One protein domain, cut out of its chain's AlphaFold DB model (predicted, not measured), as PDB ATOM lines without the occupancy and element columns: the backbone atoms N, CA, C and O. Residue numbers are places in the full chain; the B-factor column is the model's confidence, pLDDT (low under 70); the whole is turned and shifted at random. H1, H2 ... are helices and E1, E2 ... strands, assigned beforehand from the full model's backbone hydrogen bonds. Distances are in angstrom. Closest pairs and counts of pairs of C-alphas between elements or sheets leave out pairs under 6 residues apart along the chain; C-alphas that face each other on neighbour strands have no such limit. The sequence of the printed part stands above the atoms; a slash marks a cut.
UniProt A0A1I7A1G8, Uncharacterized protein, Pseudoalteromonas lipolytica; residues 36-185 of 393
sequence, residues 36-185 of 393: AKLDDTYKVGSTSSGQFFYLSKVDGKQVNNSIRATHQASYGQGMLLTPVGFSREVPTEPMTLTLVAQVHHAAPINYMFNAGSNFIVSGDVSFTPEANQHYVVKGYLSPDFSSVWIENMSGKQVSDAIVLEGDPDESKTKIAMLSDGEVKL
ATOM      1  N   ALA A  36     175.954 214.098 192.456       96.12
ATOM      2  CA  ALA A  36     176.580 212.885 191.966       96.12
ATOM      3  C   ALA A  36     177.882 212.647 192.727       96.12
ATOM      4  O   ALA A  36     178.469 213.574 193.291       96.12
ATOM      5  N   LYS A  37     178.353 211.404 192.726       96.62
ATOM      6  CA  LYS A  37     179.597 211.018 193.390       96.62
ATOM      7  C   LYS A  37     180.723 210.887 192.372       96.62
ATOM      8  O   LYS A  37     180.535 210.256 191.336       96.62
ATOM      9  N   LEU A  38     181.893 211.434 192.683       97.31
ATOM     10  CA  LEU A  38     183.098 211.310 191.867       97.31
ATOM     11  C   LEU A  38     184.279 210.859 192.729       97.31
ATOM     12  O   LEU A  38     184.677 211.547 193.676       97.31
ATOM     13  N   ASP A  39     184.844 209.710 192.370       92.81
ATOM     14  CA  ASP A  39     185.976 209.116 193.072       92.81
ATOM     15  C   ASP A  39     187.270 209.257 192.273       92.81
ATOM     16  O   ASP A  39     187.346 208.912 191.094       92.81
ATOM     17  N   ASP A  40     188.322 209.700 192.952       95.38
ATOM     18  CA  ASP A  40     189.683 209.570 192.451       95.38
ATOM     19  C   ASP A  40     190.145 208.120 192.569       95.38
ATOM     20  O   ASP A  40     189.883 207.444 193.572       95.38
ATOM     21  N   THR A  41     190.932 207.673 191.597       88.56
ATOM     22  CA  THR A  41     191.520 206.336 191.609       88.56
ATOM     23  C   THR A  41     193.041 206.395 191.650       88.56
ATOM     24  O   THR A  41     193.674 207.433 191.442       88.56
ATOM     25  N   TYR A  42     193.650 205.262 191.977       86.44
ATOM     26  CA  TYR A  42     195.097 205.116 192.006       86.44
ATOM     27  C   TYR A  42     195.490 203.687 191.632       86.44
ATOM     28  O   TYR A  42     194.693 202.752 191.734       86.44
ATOM     29  N   LYS A  43     196.743 203.519 191.214       78.06
ATOM     30  CA  LYS A  43     197.399 202.226 191.018       78.06
ATOM     31  C   LYS A  43     198.671 202.208 191.847       78.06
ATOM     32  O   LYS A  43     199.510 203.104 191.740       78.06
ATOM     33  N   VAL A  44     198.818 201.178 192.671       74.56
ATOM     34  CA  VAL A  44     200.056 200.954 193.421       74.56
ATOM     35  C   VAL A  44     201.141 200.555 192.420       74.56
ATOM     36  O   VAL A  44     200.972 199.581 191.692       74.56
ATOM     37  N   GLY A  45     202.226 201.328 192.351       63.00
ATOM     38  CA  GLY A  45     203.354 201.044 191.463       63.00
ATOM     39  C   GLY A  45     204.439 200.253 192.186       63.00
ATOM     40  O   GLY A  45     204.757 199.123 191.826       63.00
ATOM     41  N   SER A  46     204.985 200.842 193.247       69.31
ATOM     42  CA  SER A  46     205.973 200.225 194.134       69.31
ATOM     43  C   SER A  46     205.663 200.557 195.593       69.31
ATOM     44  O   SER A  46     204.705 201.265 195.895       69.31
ATOM     45  N   THR A  47     206.509 200.103 196.518       69.56
ATOM     46  CA  THR A  47     206.431 200.505 197.930       69.56
ATOM     47  C   THR A  47     206.612 202.010 198.146       69.56
ATOM     48  O   THR A  47     206.229 202.513 199.194       69.56
ATOM     49  N   SER A  48     207.179 202.738 197.180       69.00
ATOM     50  CA  SER A  48     207.483 204.172 197.302       69.00
ATOM     51  C   SER A  48     206.865 205.030 196.197       69.00
ATOM     52  O   SER A  48     207.148 206.227 196.130       69.00
ATOM     53  N   SER A  49     206.032 204.443 195.328       77.56
ATOM     54  CA  SER A  49     205.454 205.132 194.172       77.56
ATOM     55  C   SER A  49     204.083 204.590 193.769       77.56
ATOM     56  O   SER A  49     203.768 203.413 193.955       77.56
ATOM     57  N   GLY A  50     203.264 205.447 193.168       79.56
ATOM     58  CA  GLY A  50     201.955 205.089 192.634       79.56
ATOM     59  C   GLY A  50     201.538 206.010 191.497       79.56
ATOM     60  O   GLY A  50     202.062 207.110 191.352       79.56
ATOM     61  N   GLN A  51     200.597 205.549 190.685       87.25
ATOM     62  CA  GLN A  51     199.929 206.372 189.681       87.25
ATOM     63  C   GLN A  51     198.599 206.846 190.252       87.25
ATOM     64  O   GLN A  51     197.866 206.048 190.833       87.25
ATOM     65  N   PHE A  52     198.282 208.120 190.084       90.62
ATOM     66  CA  PHE A  52     197.082 208.740 190.633       90.62
ATOM     67  C   PHE A  52     196.285 209.382 189.515       90.62
ATOM     68  O   PHE A  52     196.866 210.081 188.691       90.62
ATOM     69  N   PHE A  53     194.972 209.169 189.527       94.38
ATOM     70  CA  PHE A  53     194.011 209.713 188.573       94.38
ATOM     71  C   PHE A  53     192.963 210.460 189.379       94.38
ATOM     72  O   PHE A  53     192.222 209.851 190.156       94.38
ATOM     73  N   TYR A  54     192.964 211.783 189.286       96.94
ATOM     74  CA  TYR A  54     192.219 212.594 190.229       96.94
ATOM     75  C   TYR A  54     191.694 213.892 189.649       96.94
ATOM     76  O   TYR A  54     192.241 214.469 188.710       96.94
ATOM     77  N   LEU A  55     190.634 214.379 190.278       96.88
ATOM     78  CA  LEU A  55     190.109 215.711 190.048       96.88
ATOM     79  C   LEU A  55     190.867 216.719 190.925       96.88
ATOM     80  O   LEU A  55     190.837 216.629 192.156       96.88
ATOM     81  N   SER A  56     191.530 217.696 190.305       93.25
ATOM     82  CA  SER A  56     192.301 218.730 191.013       93.25
ATOM     83  C   SER A  56     191.498 220.004 191.281       93.25
ATOM     84  O   SER A  56     191.613 220.583 192.364       93.25
ATOM     85  N   LYS A  57     190.646 220.424 190.335       94.50
ATOM     86  CA  LYS A  57     189.834 221.642 190.447       94.50
ATOM     87  C   LYS A  57     188.434 221.459 189.876       94.50
ATOM     88  O   LYS A  57     188.266 220.751 188.892       94.50
ATOM     89  N   VAL A  58     187.477 222.181 190.450       95.81
ATOM     90  CA  VAL A  58     186.126 222.378 189.901       95.81
ATOM     91  C   VAL A  58     185.943 223.869 189.651       95.81
ATOM     92  O   VAL A  58     186.173 224.666 190.564       95.81
ATOM     93  N   ASP A  59     185.605 224.248 188.421       93.62
ATOM     94  CA  ASP A  59     185.449 225.638 187.970       93.62
ATOM     95  C   ASP A  59     186.639 226.525 188.380       93.62
ATOM     96  O   ASP A  59     186.502 227.604 188.963       93.62
ATOM     97  N   GLY A  60     187.853 226.005 188.159       90.56
ATOM     98  CA  GLY A  60     189.115 226.668 188.495       90.56
ATOM     99  C   GLY A  60     189.488 226.676 189.986       90.56
ATOM    100  O   GLY A  60     190.600 227.089 190.328       90.56
ATOM    101  N   LYS A  61     188.625 226.189 190.888       92.12
ATOM    102  CA  LYS A  61     188.864 226.167 192.343       92.12
ATOM    103  C   LYS A  61     189.418 224.821 192.805       92.12
ATOM    104  O   LYS A  61     188.837 223.777 192.530       92.12
ATOM    105  N   GLN A  62     190.515 224.854 193.562       91.25
ATOM    106  CA  GLN A  62     191.198 223.663 194.087       91.25
ATOM    107  C   GLN A  62     190.330 222.881 195.078       91.25
ATOM    108  O   GLN A  62     189.869 223.438 196.078       91.25
ATOM    109  N   VAL A  63     190.190 221.578 194.847       93.75
ATOM    110  CA  VAL A  63     189.419 220.655 195.695       93.75
ATOM    111  C   VAL A  63     190.338 219.658 196.408       93.75
ATOM    112  O   VAL A  63     191.499 219.478 196.034       93.75
ATOM    113  N   ASN A  64     189.841 219.005 197.464       89.31
ATOM    114  CA  ASN A  64     190.552 217.859 198.043       89.31
ATOM    115  C   ASN A  64     190.632 216.715 197.030       89.31
ATOM    116  O   ASN A  64     189.705 216.534 196.251       89.31
ATOM    117  N   ASN A  65     191.727 215.957 197.062       92.25
ATOM    118  CA  ASN A  65     192.011 214.896 196.102       92.25
ATOM    119  C   ASN A  65     192.871 213.776 196.707       92.25
ATOM    120  O   ASN A  65     193.352 213.880 197.843       92.25
ATOM    121  N   SER A  66     193.071 212.712 195.932       90.81
ATOM    122  CA  SER A  66     193.821 211.514 196.317       90.81
ATOM    123  C   SER A  66     195.284 211.788 196.662       90.81
ATOM    124  O   SER A  66     195.809 211.146 197.568       90.81
ATOM    125  N   ILE A  67     195.936 212.773 196.032       88.50
ATOM    126  CA  ILE A  67     197.316 213.159 196.369       88.50
ATOM    127  C   ILE A  67     197.384 213.737 197.784       88.50
ATOM    128  O   ILE A  67     198.207 213.303 198.588       88.50
ATOM    129  N   ARG A  68     196.483 214.663 198.137       82.81
ATOM    130  CA  ARG A  68     196.415 215.214 199.505       82.81
ATOM    131  C   ARG A  68     196.095 214.131 200.535       82.81
ATOM    132  O   ARG A  68     196.748 214.075 201.576       82.81
ATOM    133  N   ALA A  69     195.131 213.262 200.232       78.69
ATOM    134  CA  ALA A  69     194.755 212.156 201.110       78.69
ATOM    135  C   ALA A  69     195.914 211.158 201.307       78.69
ATOM    136  O   ALA A  69     196.197 210.746 202.429       78.69
ATOM    137  N   THR A  70     196.643 210.839 200.236       81.75
ATOM    138  CA  THR A  70     197.823 209.960 200.255       81.75
ATOM    139  C   THR A  70     198.979 210.567 201.031       81.75
ATOM    140  O   THR A  70     199.604 209.869 201.829       81.75
ATOM    141  N   HIS A  71     199.248 211.862 200.862       75.94
ATOM    142  CA  HIS A  71     200.248 212.557 201.671       75.94
ATOM    143  C   HIS A  71     199.931 212.472 203.163       75.94
ATOM    144  O   HIS A  71     200.826 212.214 203.965       75.94
ATOM    145  N   GLN A  72     198.661 212.644 203.536       75.75
ATOM    146  CA  GLN A  72     198.226 212.517 204.924       75.75
ATOM    147  C   GLN A  72     198.356 211.073 205.434       75.75
ATOM    148  O   GLN A  72     198.847 210.865 206.540       75.75
ATOM    149  N   ALA A  73     197.972 210.081 204.627       75.75
ATOM    150  CA  ALA A  73     198.077 208.664 204.980       75.75
ATOM    151  C   ALA A  73     199.531 208.171 205.083       75.75
ATOM    152  O   ALA A  73     199.820 207.278 205.873       75.75
ATOM    153  N   SER A  74     200.442 208.764 204.309       76.62
ATOM    154  CA  SER A  74     201.868 208.405 204.278       76.62
ATOM    155  C   SER A  74     202.710 209.213 205.278       76.62
ATOM    156  O   SER A  74     203.912 208.978 205.420       76.62
ATOM    157  N   TYR A  75     202.110 210.186 205.974       73.56
ATOM    158  CA  TYR A  75     202.838 211.071 206.879       73.56
ATOM    159  C   TYR A  75     203.521 210.279 208.004       73.56
ATOM    160  O   TYR A  75     202.897 209.474 208.692       73.56
ATOM    161  N   GLY A  76     204.824 210.506 208.188       69.19
ATOM    162  CA  GLY A  76     205.633 209.816 209.198       69.19
ATOM    163  C   GLY A  76     206.096 208.400 208.824       69.19
ATOM    164  O   GLY A  76     206.749 207.760 209.641       69.19
ATOM    165  N   GLN A  77     205.818 207.913 207.608       73.19
ATOM    166  CA  GLN A  77     206.170 206.547 207.175       73.19
ATOM    167  C   GLN A  77     207.483 206.453 206.372       73.19
ATOM    168  O   GLN A  77     207.839 205.394 205.850       73.19
ATOM    169  N   GLY A  78     208.239 207.550 206.273       73.25
ATOM    170  CA  GLY A  78     209.514 207.591 205.556       73.25
ATOM    171  C   GLY A  78     209.345 207.387 204.047       73.25
ATOM    172  O   GLY A  78     208.656 208.161 203.394       73.25
ATOM    173  N   MET A  79     209.999 206.362 203.493       66.62
ATOM    174  CA  MET A  79     209.992 206.047 202.052       66.62
ATOM    175  C   MET A  79     208.783 205.215 201.604       66.62
ATOM    176  O   MET A  79     208.682 204.869 200.426       66.62
ATOM    177  N   LEU A  80     207.897 204.855 202.533       68.94
ATOM    178  CA  LEU A  80     206.682 204.114 202.231       68.94
ATOM    179  C   LEU A  80     205.605 205.074 201.721       68.94
ATOM    180  O   LEU A  80     205.276 206.058 202.381       68.94
ATOM    181  N   LEU A  81     205.038 204.760 200.559       74.31
ATOM    182  CA  LEU A  81     203.811 205.382 200.085       74.31
ATOM    183  C   LEU A  81     202.633 204.514 200.535       74.31
ATOM    184  O   LEU A  81     202.638 203.308 200.284       74.31
ATOM    185  N   THR A  82     201.615 205.124 201.139       81.38
ATOM    186  CA  THR A  82     200.310 204.500 201.405       81.38
ATOM    187  C   THR A  82     199.265 205.161 200.503       81.38
ATOM    188  O   THR A  82     198.642 206.146 200.910       81.38
ATOM    189  N   PRO A  83     199.098 204.685 199.250       78.50
ATOM    190  CA  PRO A  83     198.156 205.265 198.303       78.50
ATOM    191  C   PRO A  83     196.719 205.114 198.789       78.50
ATOM    192  O   PRO A  83     196.293 204.018 199.153       78.50
ATOM    193  N   VAL A  84     195.962 206.206 198.751       77.25
ATOM    194  CA  VAL A  84     194.523 206.202 199.020       77.25
ATOM    195  C   VAL A  84     193.786 207.043 197.981       77.25
ATOM    196  O   VAL A  84     194.305 208.033 197.465       77.25
ATOM    197  N   GLY A  85     192.558 206.635 197.669       82.00
ATOM    198  CA  GLY A  85     191.651 207.398 196.817       82.00
ATOM    199  C   GLY A  85     191.011 208.544 197.594       82.00
ATOM    200  O   GLY A  85     191.186 208.670 198.808       82.00
ATOM    201  N   PHE A  86     190.232 209.368 196.903       89.06
ATOM    202  CA  PHE A  86     189.418 210.393 197.546       89.06
ATOM    203  C   PHE A  86     188.064 210.491 196.860       89.06
ATOM    204  O   PHE A  86     187.987 210.620 195.641       89.06
ATOM    205  N   SER A  87     187.011 210.460 197.665       89.94
ATOM    206  CA  SER A  87     185.631 210.501 197.207       89.94
ATOM    207  C   SER A  87     185.000 211.842 197.546       89.94
ATOM    208  O   SER A  87     185.200 212.352 198.652       89.94
ATOM    209  N   ARG A  88     184.248 212.423 196.607       93.06
ATOM    210  CA  ARG A  88     183.489 213.655 196.847       93.06
ATOM    211  C   ARG A  88     182.169 213.670 196.101       93.06
ATOM    212  O   ARG A  88     181.994 212.969 195.108       93.06
ATOM    213  N   GLU A  89     181.283 214.534 196.565       94.94
ATOM    214  CA  GLU A  89     180.081 214.901 195.833       94.94
ATOM    215  C   GLU A  89     180.345 216.103 194.922       94.94
ATOM    216  O   GLU A  89     181.158 216.981 195.236       94.94
ATOM    217  N   VAL A  90     179.644 216.133 193.793       95.50
ATOM    218  CA  VAL A  90     179.615 217.232 192.822       95.50
ATOM    219  C   VAL A  90     178.156 217.554 192.462       95.50
ATOM    220  O   VAL A  90     177.317 216.649 192.500       95.50
ATOM    221  N   PRO A  91     177.812 218.821 192.163       94.81
ATOM    222  CA  PRO A  91     176.443 219.182 191.785       94.81
ATOM    223  C   PRO A  91     176.074 218.593 190.414       94.81
ATOM    224  O   PRO A  91     176.949 218.332 189.601       94.81
ATOM    225  N   THR A  92     174.788 218.416 190.108       95.12
ATOM    226  CA  THR A  92     174.334 217.940 188.778       95.12
ATOM    227  C   THR A  92     174.200 219.070 187.752       95.12
ATOM    228  O   THR A  92     173.286 219.076 186.929       95.12
ATOM    229  N   GLU A  93     175.070 220.073 187.845       93.06
ATOM    230  CA  GLU A  93     175.102 221.250 186.974       93.06
ATOM    231  C   GLU A  93     176.322 221.170 186.042       93.06
ATOM    232  O   GLU A  93     177.332 220.577 186.430       93.06
ATOM    233  N   PRO A  94     176.264 221.743 184.825       94.50
ATOM    234  CA  PRO A  94     177.426 221.808 183.945       94.50
ATOM    235  C   PRO A  94     178.595 222.516 184.629       94.50
ATOM    236  O   PRO A  94     178.447 223.639 185.111       94.50
ATOM    237  N   MET A  95     179.759 221.872 184.646       94.88
ATOM    238  CA  MET A  95     180.960 222.389 185.299       94.88
ATOM    239  C   MET A  95     182.217 222.079 184.494       94.88
ATOM    240  O   MET A  95     182.247 221.168 183.663       94.88
ATOM    241  N   THR A  96     183.282 222.826 184.772       95.25
ATOM    242  CA  THR A  96     184.617 222.549 184.234       95.25
ATOM    243  C   THR A  96     185.444 221.800 185.270       95.25
ATOM    244  O   THR A  96     185.654 222.280 186.386       95.25
ATOM    245  N   LEU A  97     185.941 220.625 184.898       96.25
ATOM    246  CA  LEU A  97     186.744 219.763 185.758       96.25
ATOM    247  C   LEU A  97     188.197 219.738 185.286       96.25
ATOM    248  O   LEU A  97     188.466 219.303 184.170       96.25
ATOM    249  N   THR A  98     189.138 220.124 186.153       94.12
ATOM    250  CA  THR A  98     190.572 219.947 185.875       94.12
ATOM    251  C   THR A  98     191.017 218.571 186.350       94.12
ATOM    252  O   THR A  98     191.266 218.365 187.549       94.12
ATOM    253  N   LEU A  99     191.142 217.627 185.422       93.25
ATOM    254  CA  LEU A  99     191.613 216.276 185.712       93.25
ATOM    255  C   LEU A  99     193.139 216.206 185.646       93.25
ATOM    256  O   LEU A  99     193.795 216.969 184.930       93.25
ATOM    257  N   VAL A 100     193.705 215.284 186.418       90.56
ATOM    258  CA  VAL A 100     195.140 215.011 186.456       90.56
ATOM    259  C   VAL A 100     195.359 213.507 186.523       90.56
ATOM    260  O   VAL A 100     194.770 212.827 187.362       90.56
ATOM    261  N   ALA A 101     196.257 212.996 185.687       85.50
ATOM    262  CA  ALA A 101     196.929 211.733 185.938       85.50
ATOM    263  C   ALA A 101     198.409 212.007 186.196       85.50
ATOM    264  O   ALA A 101     199.029 212.736 185.427       85.50
ATOM    265  N   GLN A 102     198.986 211.452 187.263       86.19
ATOM    266  CA  GLN A 102     200.418 211.609 187.527       86.19
ATOM    267  C   GLN A 102     201.051 210.424 188.259       86.19
ATOM    268  O   GLN A 102     200.396 209.742 189.053       86.19
ATOM    269  N   VAL A 103     202.355 210.237 188.058       82.38
ATOM    270  CA  VAL A 103     203.197 209.409 188.928       82.38
ATOM    271  C   VAL A 103     203.555 210.213 190.175       82.38
ATOM    272  O   VAL A 103     204.050 211.340 190.104       82.38
ATOM    273  N   HIS A 104     203.297 209.634 191.342       81.69
ATOM    274  CA  HIS A 104     203.601 210.237 192.628       81.69
ATOM    275  C   HIS A 104     204.511 209.339 193.461       81.69
ATOM    276  O   HIS A 104     204.323 208.122 193.499       81.69
ATOM    277  N   HIS A 105     205.481 209.949 194.141       75.81
ATOM    278  CA  HIS A 105     206.457 209.251 194.976       75.81
ATOM    279  C   HIS A 105     206.383 209.718 196.428       75.81
ATOM    280  O   HIS A 105     206.098 210.883 196.695       75.81
ATOM    281  N   ALA A 106     206.718 208.821 197.358       67.75
ATOM    282  CA  ALA A 106     206.726 209.103 198.796       67.75
ATOM    283  C   ALA A 106     207.710 210.217 199.189       67.75
ATOM    284  O   ALA A 106     207.441 210.988 200.107       67.75
ATOM    285  N   ALA A 107     208.849 210.307 198.492       57.75
ATOM    286  CA  ALA A 107     209.900 211.270 198.790       57.75
ATOM    287  C   ALA A 107     210.312 212.079 197.547       57.75
ATOM    288  O   ALA A 107     210.474 211.497 196.471       57.75
ATOM    289  N   PRO A 108     210.585 213.393 197.690       48.78
ATOM    290  CA  PRO A 108     211.009 214.258 196.585       48.78
ATOM    291  C   PRO A 108     212.247 213.759 195.828       48.78
ATOM    292  O   PRO A 108     212.325 213.891 194.611       48.78
ATOM    293  N   ILE A 109     213.196 213.128 196.528       46.44
ATOM    294  CA  ILE A 109     214.429 212.615 195.919       46.44
ATOM    295  C   ILE A 109     214.162 211.534 194.855       46.44
ATOM    296  O   ILE A 109     214.915 211.411 193.889       46.44
ATOM    297  N   ASN A 110     213.054 210.795 194.963       48.22
ATOM    298  CA  ASN A 110     212.700 209.754 193.998       48.22
ATOM    299  C   ASN A 110     212.319 210.329 192.637       48.22
ATOM    300  O   ASN A 110     212.520 209.655 191.633       48.22
ATOM    301  N   TYR A 111     211.827 211.566 192.580       50.41
ATOM    302  CA  TYR A 111     211.564 212.223 191.305       50.41
ATOM    303  C   TYR A 111     212.864 212.453 190.528       50.41
ATOM    304  O   TYR A 111     212.888 212.269 189.317       50.41
ATOM    305  N   MET A 112     213.969 212.759 191.218       43.62
ATOM    306  CA  MET A 112     215.273 212.949 190.574       43.62
ATOM    307  C   MET A 112     215.852 211.631 190.046       43.62
ATOM    308  O   MET A 112     216.355 211.584 188.929       43.62
ATOM    309  N   PHE A 113     215.753 210.547 190.821       44.03
ATOM    310  CA  PHE A 113     216.275 209.237 190.412       44.03
ATOM    311  C   PHE A 113     215.424 208.529 189.349       44.03
ATOM    312  O   PHE A 113     215.918 207.620 188.690       44.03
ATOM    313  N   ASN A 114     214.168 208.945 189.170       51.25
ATOM    314  CA  ASN A 114     213.222 208.343 188.229       51.25
ATOM    315  C   ASN A 114     212.763 209.332 187.144       51.25
ATOM    316  O   ASN A 114     211.642 209.209 186.651       51.25
ATOM    317  N   ALA A 115     213.612 210.303 186.784       48.41
ATOM    318  CA  ALA A 115     213.277 211.420 185.894       48.41
ATOM    319  C   ALA A 115     212.541 210.993 184.607       48.41
ATOM    320  O   ALA A 115     211.520 211.582 184.279       48.41
ATOM    321  N   GLY A 116     212.963 209.896 183.965       51.06
ATOM    322  CA  GLY A 116     212.330 209.358 182.748       51.06
ATOM    323  C   GLY A 116     211.001 208.613 182.945       51.06
ATOM    324  O   GLY A 116     210.522 207.970 182.018       51.06
ATOM    325  N   SER A 117     210.423 208.622 184.151       61.66
ATOM    326  CA  SER A 117     209.171 207.912 184.462       61.66
ATOM    327  C   SER A 117     208.182 208.711 185.313       61.66
ATOM    328  O   SER A 117     207.210 208.157 185.827       61.66
ATOM    329  N   ASN A 118     208.402 210.019 185.469       67.50
ATOM    330  CA  ASN A 118     207.523 210.911 186.232       67.50
ATOM    331  C   ASN A 118     206.404 211.486 185.351       67.50
ATOM    332  O   ASN A 118     206.284 212.699 185.201       67.50
ATOM    333  N   PHE A 119     205.597 210.618 184.745       76.44
ATOM    334  CA  PHE A 119     204.561 211.054 183.808       76.44
ATOM    335  C   PHE A 119     203.488 211.890 184.504       76.44
ATOM    336  O   PHE A 119     203.043 211.546 185.604       76.44
ATOM    337  N   ILE A 120     203.047 212.953 183.834       80.94
ATOM    338  CA  ILE A 120     201.921 213.785 184.244       80.94
ATOM    339  C   ILE A 120     201.140 214.246 183.012       80.94
ATOM    340  O   ILE A 120     201.716 214.690 182.026       80.94
ATOM    341  N   VAL A 121     199.817 214.161 183.081       81.50
ATOM    342  CA  VAL A 121     198.898 214.770 182.119       81.50
ATOM    343  C   VAL A 121     197.800 215.480 182.892       81.50
ATOM    344  O   VAL A 121     197.284 214.967 183.887       81.50
ATOM    345  N   SER A 122     197.458 216.687 182.460       85.44
ATOM    346  CA  SER A 122     196.396 217.479 183.064       85.44
ATOM    347  C   SER A 122     195.727 218.358 182.025       85.44
ATOM    348  O   SER A 122     196.366 218.817 181.078       85.44
ATOM    349  N   GLY A 123     194.435 218.585 182.216       83.75
ATOM    350  CA  GLY A 123     193.632 219.446 181.369       83.75
ATOM    351  C   GLY A 123     192.241 219.638 181.948       83.75
ATOM    352  O   GLY A 123     191.894 219.045 182.973       83.75
ATOM    353  N   ASP A 124     191.462 220.463 181.263       90.06
ATOM    354  CA  ASP A 124     190.090 220.780 181.630       90.06
ATOM    355  C   ASP A 124     189.114 220.029 180.717       90.06
ATOM    356  O   ASP A 124     189.294 220.009 179.498       90.06
ATOM    357  N   VAL A 125     188.075 219.434 181.304       88.38
ATOM    358  CA  VAL A 125     186.940 218.841 180.578       88.38
ATOM    359  C   VAL A 125     185.634 219.490 181.018       88.38
ATOM    360  O   VAL A 125     185.456 219.815 182.195       88.38
ATOM    361  N   SER A 126     184.710 219.662 180.075       92.19
ATOM    362  CA  SER A 126     183.328 220.034 180.384       92.19
ATOM    363  C   SER A 126     182.558 218.783 180.789       92.19
ATOM    364  O   SER A 126     182.628 217.762 180.102       92.19
ATOM    365  N   PHE A 127     181.842 218.833 181.909       94.75
ATOM    366  CA  PHE A 127     181.123 217.674 182.422       94.75
ATOM    367  C   PHE A 127     179.816 218.079 183.103       94.75
ATOM    368  O   PHE A 127     179.781 219.021 183.893       94.75
ATOM    369  N   THR A 128     178.753 217.328 182.823       95.62
ATOM    370  CA  THR A 128     177.437 217.489 183.453       95.62
ATOM    371  C   THR A 128     177.014 216.132 184.013       95.62
ATOM    372  O   THR A 128     176.553 215.285 183.245       95.62
ATOM    373  N   PRO A 129     177.204 215.874 185.317       95.56
ATOM    374  CA  PRO A 129     176.857 214.588 185.899       95.56
ATOM    375  C   PRO A 129     175.344 214.420 186.046       95.56
ATOM    376  O   PRO A 129     174.607 215.367 186.324       95.56
ATOM    377  N   GLU A 130     174.889 213.178 185.930       95.31
ATOM    378  CA  GLU A 130     173.504 212.797 186.176       95.31
ATOM    379  C   GLU A 130     173.239 212.602 187.677       95.31
ATOM    380  O   GLU A 130     174.108 212.185 188.447       95.31
ATOM    381  N   ALA A 131     172.005 212.880 188.098       94.44
ATOM    382  CA  ALA A 131     171.598 212.779 189.496       94.44
ATOM    383  C   ALA A 131     171.763 211.367 190.064       94.44
ATOM    384  O   ALA A 131     171.329 210.386 189.458       94.44
ATOM    385  N   ASN A 132     172.335 211.286 191.270       93.06
ATOM    386  CA  ASN A 132     172.571 210.049 192.017       93.06
ATOM    387  C   ASN A 132     173.446 209.020 191.280       93.06
ATOM    388  O   ASN A 132     173.460 207.847 191.655       93.06
ATOM    389  N   GLN A 133     174.178 209.442 190.246       95.44
ATOM    390  CA  GLN A 133     175.156 208.592 189.583       95.44
ATOM    391  C   GLN A 133     176.506 208.637 190.290       95.44
ATOM    392  O   GLN A 133     176.837 209.560 191.043       95.44
ATOM    393  N   HIS A 134     177.291 207.597 190.030       94.25
ATOM    394  CA  HIS A 134     178.632 207.442 190.563       94.25
ATOM    395  C   HIS A 134     179.624 207.316 189.410       94.25
ATOM    396  O   HIS A 134     179.444 206.535 188.472       94.25
ATOM    397  N   TYR A 135     180.659 208.137 189.493       95.25
ATOM    398  CA  TYR A 135     181.710 208.283 188.514       95.25
ATOM    399  C   TYR A 135     183.080 208.065 189.147       95.25
ATOM    400  O   TYR A 135     183.283 208.264 190.349       95.25
ATOM    401  N   VAL A 136     184.042 207.698 188.313       93.25
ATOM    402  CA  VAL A 136     185.431 207.470 188.703       93.25
ATOM    403  C   VAL A 136     186.362 208.181 187.729       93.25
ATOM    404  O   VAL A 136     186.173 208.116 186.515       93.25
ATOM    405  N   VAL A 137     187.386 208.856 188.250       94.25
ATOM    406  CA  VAL A 137     188.463 209.410 187.423       94.25
ATOM    407  C   VAL A 137     189.418 208.281 187.069       94.25
ATOM    408  O   VAL A 137     189.949 207.596 187.950       94.25
ATOM    409  N   LYS A 138     189.637 208.082 185.777       89.19
ATOM    410  CA  LYS A 138     190.466 207.017 185.217       89.19
ATOM    411  C   LYS A 138     191.523 207.609 184.313       89.19
ATOM    412  O   LYS A 138     191.448 208.765 183.907       89.19
ATOM    413  N   GLY A 139     192.543 206.818 184.043       80.56
ATOM    414  CA  GLY A 139     193.622 207.263 183.196       80.56
ATOM    415  C   GLY A 139     194.660 206.196 182.933       80.56
ATOM    416  O   GLY A 139     194.622 205.065 183.442       80.56
ATOM    417  N   TYR A 140     195.630 206.622 182.145       78.50
ATOM    418  CA  TYR A 140     196.783 205.851 181.749       78.50
ATOM    419  C   TYR A 140     198.008 206.762 181.730       78.50
ATOM    420  O   TYR A 140     197.912 207.934 181.382       78.50
ATOM    421  N   LEU A 141     199.156 206.234 182.141       71.88
ATOM    422  CA  LEU A 141     200.410 206.976 182.182       71.88
ATOM    423  C   LEU A 141     201.509 206.132 181.567       71.88
ATOM    424  O   LEU A 141     201.741 205.003 182.013       71.88
ATOM    425  N   SER A 142     202.191 206.703 180.583       65.25
ATOM    426  CA  SER A 142     203.328 206.085 179.919       65.25
ATOM    427  C   SER A 142     204.251 207.111 179.249       65.25
ATOM    428  O   SER A 142     203.832 208.262 179.102       65.25
ATOM    429  N   PRO A 143     205.461 206.699 178.813       57.81
ATOM    430  CA  PRO A 143     206.389 207.564 178.084       57.81
ATOM    431  C   PRO A 143     205.817 208.217 176.826       57.81
ATOM    432  O   PRO A 143     206.062 209.393 176.614       57.81
ATOM    433  N   ASP A 144     205.055 207.481 176.014       56.66
ATOM    434  CA  ASP A 144     204.619 207.966 174.693       56.66
ATOM    435  C   ASP A 144     203.166 208.445 174.689       56.66
ATOM    436  O   ASP A 144     202.711 209.082 173.740       56.66
ATOM    437  N   PHE A 145     202.406 208.059 175.713       63.22
ATOM    438  CA  PHE A 145     200.976 208.304 175.782       63.22
ATOM    439  C   PHE A 145     200.505 208.377 177.230       63.22
ATOM    440  O   PHE A 145     200.632 207.418 177.996       63.22
ATOM    441  N   SER A 146     199.912 209.498 177.607       71.94
ATOM    442  CA  SER A 146     199.293 209.670 178.916       71.94
ATOM    443  C   SER A 146     197.909 210.268 178.743       71.94
ATOM    444  O   SER A 146     197.734 211.209 177.977       71.94
ATOM    445  N   SER A 147     196.914 209.740 179.447       77.69
ATOM    446  CA  SER A 147     195.551 210.247 179.354       77.69
ATOM    447  C   SER A 147     194.771 210.163 180.658       77.69
ATOM    448  O   SER A 147     195.089 209.380 181.556       77.69
ATOM    449  N   VAL A 148     193.742 211.004 180.769       87.19
ATOM    450  CA  VAL A 148     192.832 211.047 181.918       87.19
ATOM    451  C   VAL A 148     191.415 211.415 181.474       87.19
ATOM    452  O   VAL A 148     191.233 212.295 180.632       87.19
ATOM    453  N   TRP A 149     190.419 210.718 182.020       90.94
ATOM    454  CA  TRP A 149     188.996 210.864 181.689       90.94
ATOM    455  C   TRP A 149     188.103 210.419 182.860       90.94
ATOM    456  O   TRP A 149     188.591 210.006 183.917       90.94
ATOM    457  N   ILE A 150     186.784 210.504 182.678       91.56
ATOM    458  CA  ILE A 150     185.771 210.065 183.646       91.56
ATOM    459  C   ILE A 150     185.009 208.862 183.090       91.56
ATOM    460  O   ILE A 150     184.534 208.885 181.952       91.56
ATOM    461  N   GLU A 151     184.852 207.829 183.915       87.38
ATOM    462  CA  GLU A 151     183.976 206.684 183.655       87.38
ATOM    463  C   GLU A 151     182.806 206.660 184.635       87.38
ATOM    464  O   GLU A 151     182.903 207.150 185.761       87.38
ATOM    465  N   ASN A 152     181.701 206.053 184.220       82.06
ATOM    466  CA  ASN A 152     180.634 205.647 185.129       82.06
ATOM    467  C   ASN A 152     180.931 204.265 185.756       82.06
ATOM    468  O   ASN A 152     181.887 203.579 185.390       82.06
ATOM    469  N   MET A 153     180.068 203.801 186.663       82.56
ATOM    470  CA  MET A 153     180.229 202.481 187.299       82.56
ATOM    471  C   MET A 153     180.066 201.277 186.358       82.56
ATOM    472  O   MET A 153     180.432 200.169 186.744       82.56
ATOM    473  N   SER A 154     179.549 201.462 185.137       74.00
ATOM    474  CA  SER A 154     179.520 200.401 184.121       74.00
ATOM    475  C   SER A 154     180.811 200.328 183.296       74.00
ATOM    476  O   SER A 154     180.862 199.558 182.343       74.00
ATOM    477  N   GLY A 155     181.824 201.147 183.611       71.19
ATOM    478  CA  GLY A 155     183.090 201.219 182.871       71.19
ATOM    479  C   GLY A 155     182.998 201.979 181.545       71.19
ATOM    480  O   GLY A 155     183.913 201.916 180.733       71.19
ATOM    481  N   LYS A 156     181.894 202.694 181.294       77.50
ATOM    482  CA  LYS A 156     181.727 203.512 180.090       77.50
ATOM    483  C   LYS A 156     182.334 204.893 180.329       77.50
ATOM    484  O   LYS A 156     181.988 205.550 181.311       77.50
ATOM    485  N   GLN A 157     183.173 205.356 179.404       82.00
ATOM    486  CA  GLN A 157     183.662 206.735 179.388       82.00
ATOM    487  C   GLN A 157     182.505 207.718 179.139       82.00
ATOM    488  O   GLN A 157     181.701 207.536 178.224       82.00
ATOM    489  N   VAL A 158     182.422 208.756 179.972       86.31
ATOM    490  CA  VAL A 158     181.326 209.747 179.981       86.31
ATOM    491  C   VAL A 158     181.806 211.197 179.869       86.31
ATOM    492  O   VAL A 158     180.993 212.115 179.910       86.31
ATOM    493  N   SER A 159     183.113 211.416 179.730       84.62
ATOM    494  CA  SER A 159     183.706 212.724 179.446       84.62
ATOM    495  C   SER A 159     184.610 212.648 178.222       84.62
ATOM    496  O   SER A 159     185.013 211.561 177.801       84.62
ATOM    497  N   ASP A 160     185.018 213.808 177.721       79.62
ATOM    498  CA  ASP A 160     186.203 213.905 176.872       79.62
ATOM    499  C   ASP A 160     187.436 213.366 177.614       79.62
ATOM    500  O   ASP A 160     187.477 213.325 178.853       79.62
ATOM    501  N   ALA A 161     188.436 212.931 176.852       75.44
ATOM    502  CA  ALA A 161     189.713 212.489 177.393       75.44
ATOM    503  C   ALA A 161     190.778 213.553 177.142       75.44
ATOM    504  O   ALA A 161     190.946 214.053 176.030       75.44
ATOM    505  N   ILE A 162     191.544 213.866 178.177       78.06
ATOM    506  CA  ILE A 162     192.752 214.671 178.038       78.06
ATOM    507  C   ILE A 162     193.880 213.715 177.684       78.06
ATOM    508  O   ILE A 162     194.044 212.699 178.357       78.06
ATOM    509  N   VAL A 163     194.646 214.035 176.646       73.75
ATOM    510  CA  VAL A 163     195.675 213.159 176.085       73.75
ATOM    511  C   VAL A 163     196.977 213.932 175.889       73.75
ATOM    512  O   VAL A 163     196.978 215.066 175.418       73.75
ATOM    513  N   LEU A 164     198.094 213.302 176.221       65.88
ATOM    514  CA  LEU A 164     199.448 213.732 175.904       65.88
ATOM    515  C   LEU A 164     200.099 212.634 175.054       65.88
ATOM    516  O   LEU A 164     200.105 211.479 175.473       65.88
ATOM    517  N   GLU A 165     200.608 212.990 173.874       60.09
ATOM    518  CA  GLU A 165     201.261 212.077 172.920       60.09
ATOM    519  C   GLU A 165     202.708 212.514 172.684       60.09
ATOM    520  O   GLU A 165     202.906 213.664 172.303       60.09
ATOM    521  N   GLY A 166     203.668 211.591 172.793       51.59
ATOM    522  CA  GLY A 166     205.099 211.837 172.583       51.59
ATOM    523  C   GLY A 166     205.879 212.077 173.880       51.59
ATOM    524  O   GLY A 166     205.346 211.892 174.971       51.59
ATOM    525  N   ASP A 167     207.146 212.494 173.751       51.59
ATOM    526  CA  ASP A 167     208.020 212.821 174.887       51.59
ATOM    527  C   ASP A 167     207.341 213.868 175.797       51.59
ATOM    528  O   ASP A 167     207.007 214.952 175.301       51.59
ATOM    529  N   PRO A 168     207.113 213.595 177.099       46.59
ATOM    530  CA  PRO A 168     206.443 214.519 178.012       46.59
ATOM    531  C   PRO A 168     207.067 215.918 178.057       46.59
ATOM    532  O   PRO A 168     206.353 216.881 178.341       46.59
ATOM    533  N   ASP A 169     208.363 216.033 177.751       47.34
ATOM    534  CA  ASP A 169     209.095 217.301 177.763       47.34
ATOM    535  C   ASP A 169     208.902 218.125 176.468       47.34
ATOM    536  O   ASP A 169     209.109 219.341 176.475       47.34
ATOM    537  N   GLU A 170     208.440 217.510 175.370       50.22
ATOM    538  CA  GLU A 170     208.237 218.166 174.061       50.22
ATOM    539  C   GLU A 170     206.772 218.155 173.571       50.22
ATOM    540  O   GLU A 170     206.429 218.787 172.565       50.22
ATOM    541  N   SER A 171     205.880 217.468 174.287       58.31
ATOM    542  CA  SER A 171     204.512 217.186 173.841       58.31
ATOM    543  C   SER A 171     203.488 218.214 174.318       58.31
ATOM    544  O   SER A 171     203.533 218.712 175.441       58.31
ATOM    545  N   LYS A 172     202.501 218.523 173.466       57.44
ATOM    546  CA  LYS A 172     201.358 219.380 173.824       57.44
ATOM    547  C   LYS A 172     200.142 218.530 174.172       57.44
ATOM    548  O   LYS A 172     199.777 217.640 173.406       57.44
ATOM    549  N   THR A 173     199.479 218.857 175.280       57.91
ATOM    550  CA  THR A 173     198.195 218.254 175.650       57.91
ATOM    551  C   THR A 173     197.138 218.534 174.580       57.91
ATOM    552  O   THR A 173     196.963 219.675 174.148       57.91
ATOM    553  N   LYS A 174     196.407 217.495 174.181       71.75
ATOM    554  CA  LYS A 174     195.262 217.537 173.270       71.75
ATOM    555  C   LYS A 174     194.007 217.074 174.010       71.75
ATOM    556  O   LYS A 174     194.085 216.267 174.934       71.75
ATOM    557  N   ILE A 175     192.845 217.572 173.594       65.00
ATOM    558  CA  ILE A 175     191.545 217.101 174.089       65.00
ATOM    559  C   ILE A 175     190.951 216.193 173.017       65.00
ATOM    560  O   ILE A 175     190.691 216.641 171.901       65.00
ATOM    561  N   ALA A 176     190.778 214.918 173.352       64.50
ATOM    562  CA  ALA A 176     190.103 213.937 172.521       64.50
ATOM    563  C   ALA A 176     188.608 213.958 172.845       64.50
ATOM    564  O   ALA A 176     188.212 213.735 173.992       64.50
ATOM    565  N   MET A 177     187.794 214.241 171.833       66.81
ATOM    566  CA  MET A 177     186.361 214.457 172.002       66.81
ATOM    567  C   MET A 177     185.610 213.129 171.967       66.81
ATOM    568  O   MET A 177     185.872 212.281 171.105       66.81
ATOM    569  N   LEU A 178     184.647 212.957 172.869       60.50
ATOM    570  CA  LEU A 178     183.747 211.809 172.847       60.50
ATOM    571  C   LEU A 178     182.628 212.045 171.815       60.50
ATOM    572  O   LEU A 178     181.757 212.891 172.009       60.50
ATOM    573  N   SER A 179     182.628 211.285 170.715       58.03
ATOM    574  CA  SER A 179     181.610 211.349 169.650       58.03
ATOM    575  C   SER A 179     181.032 209.960 169.427       58.03
ATOM    576  O   SER A 179     181.768 209.031 169.116       58.03
ATOM    577  N   ASP A 180     179.714 209.810 169.562       60.97
ATOM    578  CA  ASP A 180     178.999 208.537 169.353       60.97
ATOM    579  C   ASP A 180     179.488 207.369 170.237       60.97
ATOM    580  O   ASP A 180     179.296 206.202 169.911       60.97
ATOM    581  N   GLY A 181     180.102 207.674 171.388       49.00
ATOM    582  CA  GLY A 181     180.676 206.673 172.295       49.00
ATOM    583  C   GLY A 181     182.097 206.225 171.939       49.00
ATOM    584  O   GLY A 181     182.658 205.413 172.668       49.00
ATOM    585  N   GLU A 182     182.692 206.781 170.882       41.75
ATOM    586  CA  GLU A 182     184.091 206.571 170.511       41.75
ATOM    587  C   GLU A 182     184.921 207.833 170.778       41.75
ATOM    588  O   GLU A 182     184.473 208.966 170.578       41.75
ATOM    589  N   VAL A 183     186.159 207.635 171.235       43.62
ATOM    590  CA  VAL A 183     187.115 208.725 171.442       43.62
ATOM    591  C   VAL A 183     187.715 209.103 170.092       43.62
ATOM    592  O   VAL A 183     188.456 208.321 169.497       43.62
ATOM    593  N   LYS A 184     187.413 210.310 169.606       49.34
ATOM    594  CA  LYS A 184     187.990 210.851 168.372       49.34
ATOM    595  C   LYS A 184     189.066 211.872 168.720       49.34
ATOM    596  O   LYS A 184     188.807 212.879 169.381       49.34
ATOM    597  N   LEU A 185     190.287 211.608 168.265       49.91
ATOM    598  CA  LEU A 185     191.381 212.566 168.382       49.91
ATOM    599  C   LEU A 185     191.133 213.762 167.447       49.91
ATOM    600  O   LEU A 185     190.606 213.572 166.346       49.91
TER     601      LEU A 185
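What this domain is: This is residues 36 to 185 of the 393 residues of an uncharacterized protein of Pseudoalteromonas lipolytica (UniProt A0A1I7A1G8). Two strongly twisted sheets lie partly face to face: the four-strand sheet E2, E3, E5, E6 covers E7, E8 and E9 of a seven-strand sheet, whose edge strands E4 and E11 reach beyond the overlap. E1 runs on into E2, from the larger sheet to the smaller; the short helix H1 stands up from the smaller sheet, and H2 grazes it. The printed part has 150 residues, with elements in the order E1 E2 E3 H1 E4 E5 H2 E6 E7 E8 E9 E10 E11, mostly strand. The sheet E4 E1 E7 E8 E9 E10 E11 is mixed, and E2 E3 E5 E6 is antiparallel. The whole is compact, with a radius of gyration of the C-alphas of 15.3 A and spans of 43 by 33 by 28 A.

How they stand to each other: E1, residues 36 to 39, runs on at 6 degrees into E2, residues 41 to 46. E2 forms a hairpin with E3, residues 49 to 58; N 43 and O 51 are 2.8 A apart. H1, residues 66 to 73, is on this sheet at a height of 9.6 A; its closest C-alphas with E3 are Ser 66 and Tyr 54, 6.4 A. E4, residues 87 to 91, is antiparallel to E1, with N 38 and O 88 at 2.9 A. E5, residues 95 to 105, is antiparallel to E3, with N 54 and O 100 at 2.8 A. H2, residues 108 to 113, only grazes the sheet with residues 110 to 111. E6, residues 120 to 127, is antiparallel to E5, with N 99 and O 123 at 2.9 A. E7, residues 134 to 140, is parallel to E1, with N 135 and O 37 at 2.8 A. E7 begins a meander, each strand the antiparallel neighbour of the one before: E8, residues 145 to 152, N 138 and O 149 at 2.9 A; E9, residues 161 to 165, N 146 and O 164 at 2.9 A; E10, residues 174 to 179, N 163 and O 174 at 2.9 A; E11, residues 182 to 184, N 177 and O 184 at 3.0 A. Between the sheets, the closest C-alphas of E3 and E7 are Phe 53 and Lys 138, 5.6 A, and those of E6 and E9 are Gly 123 and Ile 162, 5.9 A. In H1 every O i to N i+4 pair is within hydrogen-bond range; in H2, 1 of 2.

Where its parts are: E1 begins at C-alpha 36, (176.580, 212.885, 191.966). E5 is longest by residues, 30.3 A from first to last C-alpha, E3 measures 26.3 A and E8 22.5 A. E11 ends at C-alpha 184, (187.990, 210.851, 168.372).

The domain as a whole: The C-alphas of Gly 76 and Asp 180 are farthest apart, 47.9 A. The printed part has no cut, and H1 to E4 is a long link. The mean pLDDT of the printed part is 77.6; residues 106 to 118 and 175 to 185 are among those under 70.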